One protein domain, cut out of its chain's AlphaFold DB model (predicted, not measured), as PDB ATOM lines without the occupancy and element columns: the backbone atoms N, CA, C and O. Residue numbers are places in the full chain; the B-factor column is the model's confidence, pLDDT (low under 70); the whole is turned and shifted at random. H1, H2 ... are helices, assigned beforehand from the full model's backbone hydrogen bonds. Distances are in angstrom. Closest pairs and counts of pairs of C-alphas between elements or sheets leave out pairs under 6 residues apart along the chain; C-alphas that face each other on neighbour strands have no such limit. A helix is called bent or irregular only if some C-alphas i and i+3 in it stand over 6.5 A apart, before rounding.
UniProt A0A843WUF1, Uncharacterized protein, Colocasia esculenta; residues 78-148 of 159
ATOM      1  N   TYR A  78      28.882 130.516 -36.320       83.38
ATOM      2  CA  TYR A  78      28.757 129.587 -37.441       83.38
ATOM      3  C   TYR A  78      30.058 128.815 -37.711       83.38
ATOM      4  O   TYR A  78      30.020 127.613 -37.966       83.38
ATOM      5  N   GLU A  79      31.217 129.456 -37.554       84.56
ATOM      6  CA  GLU A  79      32.531 128.822 -37.726       84.56
ATOM      7  C   GLU A  79      32.857 127.870 -36.577       84.56
ATOM      8  O   GLU A  79      33.337 126.760 -36.809       84.56
ATOM      9  N   VAL A  80      32.509 128.252 -35.345       83.69
ATOM     10  CA  VAL A  80      32.687 127.404 -34.154       83.69
ATOM     11  C   VAL A  80      31.882 126.105 -34.275       83.69
ATOM     12  O   VAL A  80      32.364 125.024 -33.930       83.69
ATOM     13  N   LEU A  81      30.662 126.189 -34.809       82.06
ATOM     14  CA  LEU A  81      29.827 125.021 -35.096       82.06
ATOM     15  C   LEU A  81      30.227 124.303 -36.399       82.06
ATOM     16  O   LEU A  81      29.886 123.131 -36.576       82.06
ATOM     17  N   GLY A  82      30.994 124.959 -37.276       80.62
ATOM     18  CA  GLY A  82      31.397 124.451 -38.587       80.62
ATOM     19  C   GLY A  82      30.230 124.331 -39.568       80.62
ATOM     20  O   GLY A  82      30.209 123.401 -40.369       80.62
ATOM     21  N   VAL A  83      29.245 125.222 -39.458       81.25
ATOM     22  CA  VAL A  83      28.043 125.256 -40.300       81.25
ATOM     23  C   VAL A  83      27.987 126.560 -41.067       81.25
ATOM     24  O   VAL A  83      28.355 127.609 -40.547       81.25
ATOM     25  N   ASN A  84      27.504 126.517 -42.304       80.12
ATOM     26  CA  ASN A  84      27.345 127.748 -43.066       80.12
ATOM     27  C   ASN A  84      26.148 128.555 -42.535       80.12
ATOM     28  O   ASN A  84      25.113 127.977 -42.211       80.12
ATOM     29  N   PRO A  85      26.217 129.897 -42.515       74.69
ATOM     30  CA  PRO A  85      25.090 130.739 -42.103       74.69
ATOM     31  C   PRO A  85      23.867 130.627 -43.030       74.69
ATOM     32  O   PRO A  85      22.762 130.996 -42.641       74.69
ATOM     33  N   ILE A  86      24.063 130.105 -44.245       73.25
ATOM     34  CA  ILE A  86      23.012 129.837 -45.237       73.25
ATOM     35  C   ILE A  86      22.368 128.454 -45.012       73.25
ATOM     36  O   ILE A  86      21.259 128.203 -45.481       73.25
ATOM     37  N   GLU A  87      23.033 127.548 -44.289       73.44
ATOM     38  CA  GLU A  87      22.509 126.206 -44.042       73.44
ATOM     39  C   GLU A  87      21.327 126.205 -43.072       73.44
ATOM     40  O   GLU A  87      21.191 127.042 -42.177       73.44
ATOM     41  N   GLY A  88      20.451 125.218 -43.260       76.94
ATOM     42  CA  GLY A  88      19.238 125.072 -42.472       76.94
ATOM     43  C   GLY A  88      19.512 124.793 -40.992       76.94
ATOM     44  O   GLY A  88      20.487 124.145 -40.607       76.94
ATOM     45  N   PHE A  89      18.576 125.217 -40.144       78.69
ATOM     46  CA  PHE A  89      18.620 125.027 -38.689       78.69
ATOM     47  C   PHE A  89      18.799 123.557 -38.255       78.69
ATOM     48  O   PHE A  89      19.400 123.279 -37.215       78.69
ATOM     49  N   ASP A  90      18.328 122.602 -39.057       85.50
ATOM     50  CA  ASP A  90      18.475 121.175 -38.767       85.50
ATOM     51  C   ASP A  90      19.930 120.699 -38.885       85.50
ATOM     52  O   ASP A  90      20.383 119.907 -38.051       85.50
ATOM     53  N   MET A  91      20.698 121.242 -39.838       86.44
ATOM     54  CA  MET A  91      22.136 120.970 -39.957       86.44
ATOM     55  C   MET A  91      22.900 121.552 -38.769       86.44
ATOM     56  O   MET A  91      23.733 120.859 -38.190       86.44
ATOM     57  N   MET A  92      22.541 122.757 -38.315       85.81
ATOM     58  CA  MET A  92      23.113 123.357 -37.103       85.81
ATOM     59  C   MET A  92      22.886 122.478 -35.861       85.81
ATOM     60  O   MET A  92      23.821 122.233 -35.097       85.81
ATOM     61  N   LYS A  93      21.683 121.916 -35.673       88.75
ATOM     62  CA  LYS A  93      21.415 120.995 -34.550       88.75
ATOM     63  C   LYS A  93      22.210 119.699 -34.658       88.75
ATOM     64  O   LYS A  93      22.621 119.144 -33.638       88.75
ATOM     65  N   ALA A  94      22.373 119.180 -35.872       89.50
ATOM     66  CA  ALA A  94      23.147 117.970 -36.115       89.50
ATOM     67  C   ALA A  94      24.642 118.206 -35.840       89.50
ATOM     68  O   ALA A  94      25.267 117.402 -35.146       89.50
ATOM     69  N   ALA A  95      25.183 119.334 -36.305       88.50
ATOM     70  CA  ALA A  95      26.563 119.745 -36.081       88.50
ATOM     71  C   ALA A  95      26.860 119.960 -34.593       88.50
ATOM     72  O   ALA A  95      27.839 119.411 -34.093       88.50
ATOM     73  N   TYR A  96      25.973 120.647 -33.864       89.12
ATOM     74  CA  TYR A  96      26.094 120.816 -32.415       89.12
ATOM     75  C   TYR A  96      26.154 119.468 -31.689       89.12
ATOM     76  O   TYR A  96      27.087 119.211 -30.934       89.12
ATOM     77  N   LYS A  97      25.204 118.562 -31.967       91.06
ATOM     78  CA  LYS A  97      25.178 117.225 -31.353       91.06
ATOM     79  C   LYS A  97      26.447 116.423 -31.648       91.06
ATOM     80  O   LYS A  97      26.967 115.757 -30.758       91.06
ATOM     81  N   ARG A  98      26.953 116.499 -32.881       90.19
ATOM     82  CA  ARG A  98      28.198 115.839 -33.290       90.19
ATOM     83  C   ARG A  98      29.408 116.414 -32.549       90.19
ATOM     84  O   ARG A  98      30.140 115.663 -31.920       90.19
ATOM     85  N   ARG A  99      29.575 117.739 -32.568       87.00
ATOM     86  CA  ARG A  99      30.707 118.441 -31.944       87.00
ATOM     87  C   ARG A  99      30.716 118.316 -30.426       87.00
ATOM     88  O   ARG A  99      31.786 118.158 -29.850       87.00
ATOM     89  N   ARG A 100      29.542 118.327 -29.792       88.50
ATOM     90  CA  ARG A 100      29.396 118.070 -28.357       88.50
ATOM     91  C   ARG A 100      29.929 116.682 -27.997       88.50
ATOM     92  O   ARG A 100      30.791 116.576 -27.135       88.50
ATOM     93  N   LYS A 101      29.496 115.645 -28.723       87.69
ATOM     94  CA  LYS A 101      29.989 114.274 -28.525       87.69
ATOM     95  C   LYS A 101      31.499 114.165 -28.774       87.69
ATOM     96  O   LYS A 101      32.193 113.463 -28.047       87.69
ATOM     97  N   ASP A 102      32.018 114.858 -29.785       85.62
ATOM     98  CA  ASP A 102      33.452 114.862 -30.092       85.62
ATOM     99  C   ASP A 102      34.283 115.539 -28.986       85.62
ATOM    100  O   ASP A 102      35.370 115.057 -28.671       85.62
ATOM    101  N   ALA A 103      33.779 116.619 -28.379       86.00
ATOM    102  CA  ALA A 103      34.428 117.301 -27.258       86.00
ATOM    103  C   ALA A 103      34.361 116.476 -25.961       86.00
ATOM    104  O   ALA A 103      35.363 116.373 -25.259       86.00
ATOM    105  N   GLU A 104      33.225 115.826 -25.686       85.25
ATOM    106  CA  GLU A 104      33.061 114.902 -24.554       85.25
ATOM    107  C   GLU A 104      34.029 113.712 -24.659       85.25
ATOM    108  O   GLU A 104      34.692 113.367 -23.686       85.25
ATOM    109  N   ASN A 105      34.187 113.136 -25.855       82.06
ATOM    110  CA  ASN A 105      35.136 112.042 -26.090       82.06
ATOM    111  C   ASN A 105      36.604 112.463 -25.917       82.06
ATOM    112  O   ASN A 105      37.449 111.616 -25.634       82.06
ATOM    113  N   ARG A 106      36.919 113.744 -26.138       84.50
ATOM    114  CA  ARG A 106      38.270 114.304 -25.967       84.50
ATOM    115  C   ARG A 106      38.532 114.804 -24.546       84.50
ATOM    116  O   ARG A 106      39.690 114.913 -24.167       84.50
ATOM    117  N   GLY A 107      37.481 115.071 -23.767       83.94
ATOM    118  CA  GLY A 107      37.582 115.664 -22.431       83.94
ATOM    119  C   GLY A 107      37.867 117.172 -22.441       83.94
ATOM    120  O   GLY A 107      38.290 117.721 -21.430       83.94
ATOM    121  N   ASP A 108      37.641 117.854 -23.569       84.62
ATOM    122  CA  ASP A 108      37.943 119.281 -23.729       84.62
ATOM    123  C   ASP A 108      36.773 120.161 -23.243       84.62
ATOM    124  O   ASP A 108      35.971 120.670 -24.036       84.62
ATOM    125  N   GLU A 109      36.678 120.390 -21.932       85.44
ATOM    126  CA  GLU A 109      35.605 121.197 -21.317       85.44
ATOM    127  C   GLU A 109      35.566 122.643 -21.846       85.44
ATOM    128  O   GLU A 109      34.499 123.207 -22.104       85.44
ATOM    129  N   ALA A 110      36.736 123.235 -22.106       86.19
ATOM    130  CA  ALA A 110      36.842 124.584 -22.661       86.19
ATOM    131  C   ALA A 110      36.316 124.684 -24.106       86.19
ATOM    132  O   ALA A 110      35.911 125.763 -24.547       86.19
ATOM    133  N   ALA A 111      36.352 123.593 -24.876       83.62
ATOM    134  CA  ALA A 111      35.771 123.546 -26.218       83.62
ATOM    135  C   ALA A 111      34.251 123.348 -26.152       83.62
ATOM    136  O   ALA A 111      33.516 123.970 -26.917       83.62
ATOM    137  N   LEU A 112      33.780 122.548 -25.193       87.31
ATOM    138  CA  LEU A 112      32.358 122.335 -24.938       87.31
ATOM    139  C   LEU A 112      31.666 123.646 -24.537       87.31
ATOM    140  O   LEU A 112      30.687 124.033 -25.172       87.31
ATOM    141  N   ALA A 113      32.237 124.393 -23.588       89.00
ATOM    142  CA  ALA A 113      31.701 125.691 -23.175       89.00
ATOM    143  C   ALA A 113      31.643 126.704 -24.337       89.00
ATOM    144  O   ALA A 113      30.715 127.510 -24.424       89.00
ATOM    145  N   ARG A 114      32.614 126.662 -25.262       89.06
ATOM    146  CA  ARG A 114      32.604 127.490 -26.481       89.06
ATOM    147  C   ARG A 114      31.495 127.077 -27.454       89.06
ATOM    148  O   ARG A 114      30.817 127.947 -27.996       89.06
ATOM    149  N   LEU A 115      31.275 125.776 -27.642       89.81
ATOM    150  CA  LEU A 115      30.203 125.246 -28.492       89.81
ATOM    151  C   LEU A 115      28.809 125.600 -27.962       89.81
ATOM    152  O   LEU A 115      27.949 125.996 -28.746       89.81
ATOM    153  N   GLU A 116      28.591 125.483 -26.649       89.94
ATOM    154  CA  GLU A 116      27.322 125.842 -26.002       89.94
ATOM    155  C   GLU A 116      27.000 127.325 -26.200       89.94
ATOM    156  O   GLU A 116      25.923 127.673 -26.679       89.94
ATOM    157  N   ARG A 117      27.980 128.203 -25.970       89.94
ATOM    158  CA  ARG A 117      27.815 129.648 -26.193       89.94
ATOM    159  C   ARG A 117      27.524 129.999 -27.641       89.94
ATOM    160  O   ARG A 117      26.667 130.839 -27.901       89.94
ATOM    161  N   ALA A 118      28.234 129.386 -28.588       90.69
ATOM    162  CA  ALA A 118      27.995 129.620 -30.009       90.69
ATOM    163  C   ALA A 118      26.565 129.215 -30.402       90.69
ATOM    164  O   ALA A 118      25.876 129.957 -31.107       90.69
ATOM    165  N   TYR A 119      26.094 128.078 -29.888       89.31
ATOM    166  CA  TYR A 119      24.727 127.613 -30.090       89.31
ATOM    167  C   TYR A 119      23.694 128.586 -29.499       89.31
ATOM    168  O   TYR A 119      22.737 128.954 -30.185       89.31
ATOM    169  N   ASP A 120      23.917 129.074 -28.277       90.62
ATOM    170  CA  ASP A 120      23.036 130.043 -27.621       90.62
ATOM    171  C   ASP A 120      23.001 131.387 -28.356       90.62
ATOM    172  O   ASP A 120      21.920 131.943 -28.562       90.62
ATOM    173  N   LYS A 121      24.146 131.886 -28.843       90.69
ATOM    174  CA  LYS A 121      24.222 133.106 -29.667       90.69
ATOM    175  C   LYS A 121      23.365 132.982 -30.930       90.69
ATOM    176  O   LYS A 121      22.600 133.898 -31.240       90.69
ATOM    177  N   ILE A 122      23.431 131.846 -31.630       87.19
ATOM    178  CA  ILE A 122      22.571 131.585 -32.798       87.19
ATOM    179  C   ILE A 122      21.105 131.484 -32.373       87.19
ATOM    180  O   ILE A 122      20.232 132.046 -33.028       87.19
ATOM    181  N   MET A 123      20.795 130.823 -31.260       86.88
ATOM    182  CA  MET A 123      19.414 130.722 -30.785       86.88
ATOM    183  C   MET A 123      18.827 132.103 -30.456       86.88
ATOM    184  O   MET A 123      17.702 132.425 -30.849       86.88
ATOM    185  N   MET A 124      19.607 132.953 -29.790       86.56
ATOM    186  CA  MET A 124      19.221 134.318 -29.439       86.56
ATOM    187  C   MET A 124      19.086 135.217 -30.665       86.56
ATOM    188  O   MET A 124      18.117 135.978 -30.762       86.56
ATOM    189  N   SER A 125      19.992 135.112 -31.639       84.88
ATOM    190  CA  SER A 125      19.873 135.864 -32.890       84.88
ATOM    191  C   SER A 125      18.577 135.498 -33.623       84.88
ATOM    192  O   SER A 125      17.849 136.383 -34.068       84.88
ATOM    193  N   GLN A 126      18.181 134.224 -33.628       83.31
ATOM    194  CA  GLN A 126      16.925 133.790 -34.243       83.31
ATOM    195  C   GLN A 126      15.679 134.337 -33.531       83.31
ATOM    196  O   GLN A 126      14.740 134.793 -34.189       83.31
ATOM    197  N   LEU A 127      15.637 134.323 -32.194       83.44
ATOM    198  CA  LEU A 127      14.500 134.879 -31.444       83.44
ATOM    199  C   LEU A 127      14.394 136.398 -31.605       83.44
ATOM    200  O   LEU A 127      13.299 136.941 -31.775       83.44
ATOM    201  N   THR A 128      15.530 137.094 -31.589       83.56
ATOM    202  CA  THR A 128      15.563 138.544 -31.798       83.56
ATOM    203  C   THR A 128      15.180 138.917 -33.229       83.56
ATOM    204  O   THR A 128      14.431 139.878 -33.410       83.56
ATOM    205  N   ASN A 129      15.590 138.136 -34.230       83.00
ATOM    206  CA  ASN A 129      15.181 138.313 -35.624       83.00
ATOM    207  C   ASN A 129      13.672 138.106 -35.797       83.00
ATOM    208  O   ASN A 129      13.009 138.967 -36.376       83.00
ATOM    209  N   ARG A 130      13.094 137.071 -35.172       79.00
ATOM    210  CA  ARG A 130      11.633 136.868 -35.121       79.00
ATOM    211  C   ARG A 130      10.903 138.059 -34.503       79.00
ATOM    212  O   ARG A 130       9.970 138.582 -35.101       79.00
ATOM    213  N   LYS A 131      11.373 138.555 -33.354       83.25
ATOM    214  CA  LYS A 131      10.818 139.759 -32.704       83.25
ATOM    215  C   LYS A 131      10.932 141.004 -33.594       83.25
ATOM    216  O   LYS A 131      10.080 141.889 -33.555       83.25
ATOM    217  N   LYS A 132      11.993 141.092 -34.397       79.94
ATOM    218  CA  LYS A 132      12.243 142.186 -35.343       79.94
ATOM    219  C   LYS A 132      11.553 141.988 -36.697       79.94
ATOM    220  O   LYS A 132      11.662 142.893 -37.522       79.94
ATOM    221  N   GLY A 133      10.812 140.901 -36.920       73.88
ATOM    222  CA  GLY A 133      10.178 140.612 -38.210       73.88
ATOM    223  C   GLY A 133      11.188 140.423 -39.345       73.88
ATOM    224  O   GLY A 133      10.892 140.748 -40.487       73.88
ATOM    225  N   LEU A 134      12.400 139.966 -39.033       74.00
ATOM    226  CA  LEU A 134      13.388 139.537 -40.018       74.00
ATOM    227  C   LEU A 134      13.231 138.023 -40.168       74.00
ATOM    228  O   LEU A 134      13.404 137.290 -39.189       74.00
ATOM    229  N   SER A 135      12.839 137.557 -41.355       65.50
ATOM    230  CA  SER A 135      12.865 136.125 -41.665       65.50
ATOM    231  C   SER A 135      14.249 135.737 -42.191       65.50
ATOM    232  O   SER A 135      15.093 136.602 -42.414       65.50
ATOM    233  N   PHE A 136      14.505 134.429 -42.301       57.59
ATOM    234  CA  PHE A 136      15.799 133.837 -42.658       57.59
ATOM    235  C   PHE A 136      16.549 134.666 -43.728       57.59
ATOM    236  O   PHE A 136      16.080 134.792 -44.857       57.59
ATOM    237  N   GLY A 137      17.684 135.267 -43.349       67.25
ATOM    238  CA  GLY A 137      18.428 136.223 -44.179       67.25
ATOM    239  C   GLY A 137      18.081 137.695 -43.903       67.25
ATOM    240  O   GLY A 137      17.858 138.095 -42.762       67.25
ATOM    241  N   SER A 138      18.091 138.521 -44.953       61.00
ATOM    242  CA  SER A 138      17.798 139.965 -44.906       61.00
ATOM    243  C   SER A 138      16.367 140.307 -45.338       61.00
ATOM    244  O   SER A 138      16.059 141.472 -45.598       61.00
ATOM    245  N   PHE A 139      15.484 139.310 -45.450       58.38
ATOM    246  CA  PHE A 139      14.114 139.531 -45.893       58.38
ATOM    247  C   PHE A 139      13.293 140.141 -44.752       58.38
ATOM    248  O   PHE A 139      12.924 139.485 -43.773       58.38
ATOM    249  N   GLN A 140      13.068 141.448 -44.856       69.88
ATOM    250  CA  GLN A 140      12.369 142.231 -43.851       69.88
ATOM    251  C   GLN A 140      10.859 142.144 -44.085       69.88
ATOM    252  O   GLN A 140      10.361 142.524 -45.142       69.88
ATOM    253  N   VAL A 141      10.121 141.649 -43.091       66.88
ATOM    254  CA  VAL A 141       8.657 141.674 -43.108       66.88
ATOM    255  C   VAL A 141       8.209 143.130 -42.990       66.88
ATOM    256  O   VAL A 141       8.701 143.877 -42.136       66.88
ATOM    257  N   SER A 142       7.296 143.544 -43.868       68.75
ATOM    258  CA  SER A 142       6.749 144.899 -43.889       68.75
ATOM    259  C   SER A 142       6.156 145.277 -42.531       68.75
ATOM    260  O   SER A 142       5.620 144.444 -41.795       68.75
ATOM    261  N   LYS A 143       6.282 146.562 -42.179       72.56
ATOM    262  CA  LYS A 143       5.911 147.093 -40.858       72.56
ATOM    263  C   LYS A 143       4.454 146.768 -40.503       72.56
ATOM    264  O   LYS A 143       4.197 146.333 -39.385       72.56
ATOM    265  N   ASP A 144       3.549 146.876 -41.467       64.88
ATOM    266  CA  ASP A 144       2.111 146.665 -41.260       64.88
ATOM    267  C   ASP A 144       1.765 145.208 -40.920       64.88
ATOM    268  O   ASP A 144       0.826 144.948 -40.176       64.88
ATOM    269  N   ILE A 145       2.569 144.250 -41.395       67.81
ATOM    270  CA  ILE A 145       2.418 142.821 -41.085       67.81
ATOM    271  C   ILE A 145       3.124 142.485 -39.764       67.81
ATOM    272  O   ILE A 145       2.595 141.757 -38.930       67.81
ATOM    273  N   LYS A 146       4.315 143.049 -39.532       70.75
ATOM    274  CA  LYS A 146       5.121 142.817 -38.322       70.75
ATOM    275  C   LYS A 146       4.438 143.295 -37.033       70.75
ATOM    276  O   LYS A 146       4.650 142.699 -35.979       70.75
ATOM    277  N   TYR A 147       3.682 144.391 -37.102       68.25
ATOM    278  CA  TYR A 147       3.031 145.016 -35.946       68.25
ATOM    279  C   TYR A 147       1.512 144.790 -35.897       68.25
ATOM    280  O   TYR A 147       0.863 145.358 -35.027       68.25
ATOM    281  N   ALA A 148       0.947 143.938 -36.759       69.25
ATOM    282  CA  ALA A 148      -0.495 143.666 -36.791       69.25
ATOM    283  C   ALA A 148      -1.049 143.153 -35.443       69.25
ATOM    284  O   ALA A 148      -2.144 143.537 -35.029       69.25
TER     285      ALA A 148
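AT A GLANCE: This is residues 78 to 148 of the 159 residues of an uncharacterized protein of Colocasia esculenta (UniProt A0A843WUF1). Two long helices, H2 and H3, fold back on each other as a helical hairpin that is closed at the turn between them and opens slightly away from it, and the single short turn of H1 packs on both of them from one side. H3 is the longer arm, and beyond it a long link leads to the short turn of H4, which packs on no other helix and lies at the far end of the longest axis from the hairpin's turn. The printed part has 71 residues with four named helices, in the order H1, H2, H3, H4 along the chain, and no named strand, and its class is all helix. The whole is loose, with a radius of gyration of the C-alphas of 15.1 A, and the C-alphas span 51 by 18 by 15 A.

IN THESE COORDINATES: The printed part begins with H1, residues 78 to 81, a helix of 4 residues. Its first C-alpha, that of Tyr 78, is at (28.757, 129.587, -37.441). A short link of 7 residues leads to H2, residues 89 to 106, which measures 25.7 A from first to last C-alpha. The C-alpha of Arg 106, where H2 ends, is at (38.270, 114.304, -25.967). A tight link of 2 residues follows, and then H3, residues 109 to 131, the longest helix with 23 residues, which measures 33.0 A from first to last C-alpha. A long link of 11 residues separates H3 from H4, residues 143 to 146, again a helix of 4 residues. The C-alpha of Lys 146, where H4 ends, is at (5.121, 142.817, -38.322). None of the four helices is bent or irregular.

HOW THE PARTS SIT: H1 touches H2, which takes part with residues 92 to 99 alone, and the closest C-alphas of the two are those of Leu 81 and Tyr 96, 6.2 A apart. H1 also touches H3, which takes part with residues 114 to 122 alone, and here the closest C-alphas are those of Val 80 and Leu 115, 6.5 A apart. H2 and H3 form a helical hairpin and run opposite ways at a shallow tilt of 15 degrees. They touch through residues 96 to 104 of H2 and residues 109 to 119 of H3 alone, and the closest C-alphas are those of Ala 103 and Leu 112, 5.9 A apart. The centres of H2 and H3 are 13.1 A apart. H4 is apart from H1, from H2 and from H3. In H2 and H3 every pair of O of residue i and N of residue i+4 is within hydrogen-bond range. H1 and H4 are too short for such a pair; the one pair of O of residue i and N of residue i+3 is within range in H4 but not in H1.

THE WHOLE: The two C-alphas farthest apart are those of Arg 106, the last residue of H2, and Asp 144 in H4, at 50.9 A. The first and last printed C-alphas, those of Tyr 78 and Ala 148, are 32.5 A apart. The printed part has no cut, and its one long link is that from H3 to H4. The mean pLDDT of the printed part is 81.0. It is 87 in H2 and in H3, 83 in H1 and 69 in H4. The model's confidence is low, under 70, at 12 residues, namely residues 135 to 142, 144 to 145 and 147 to 148.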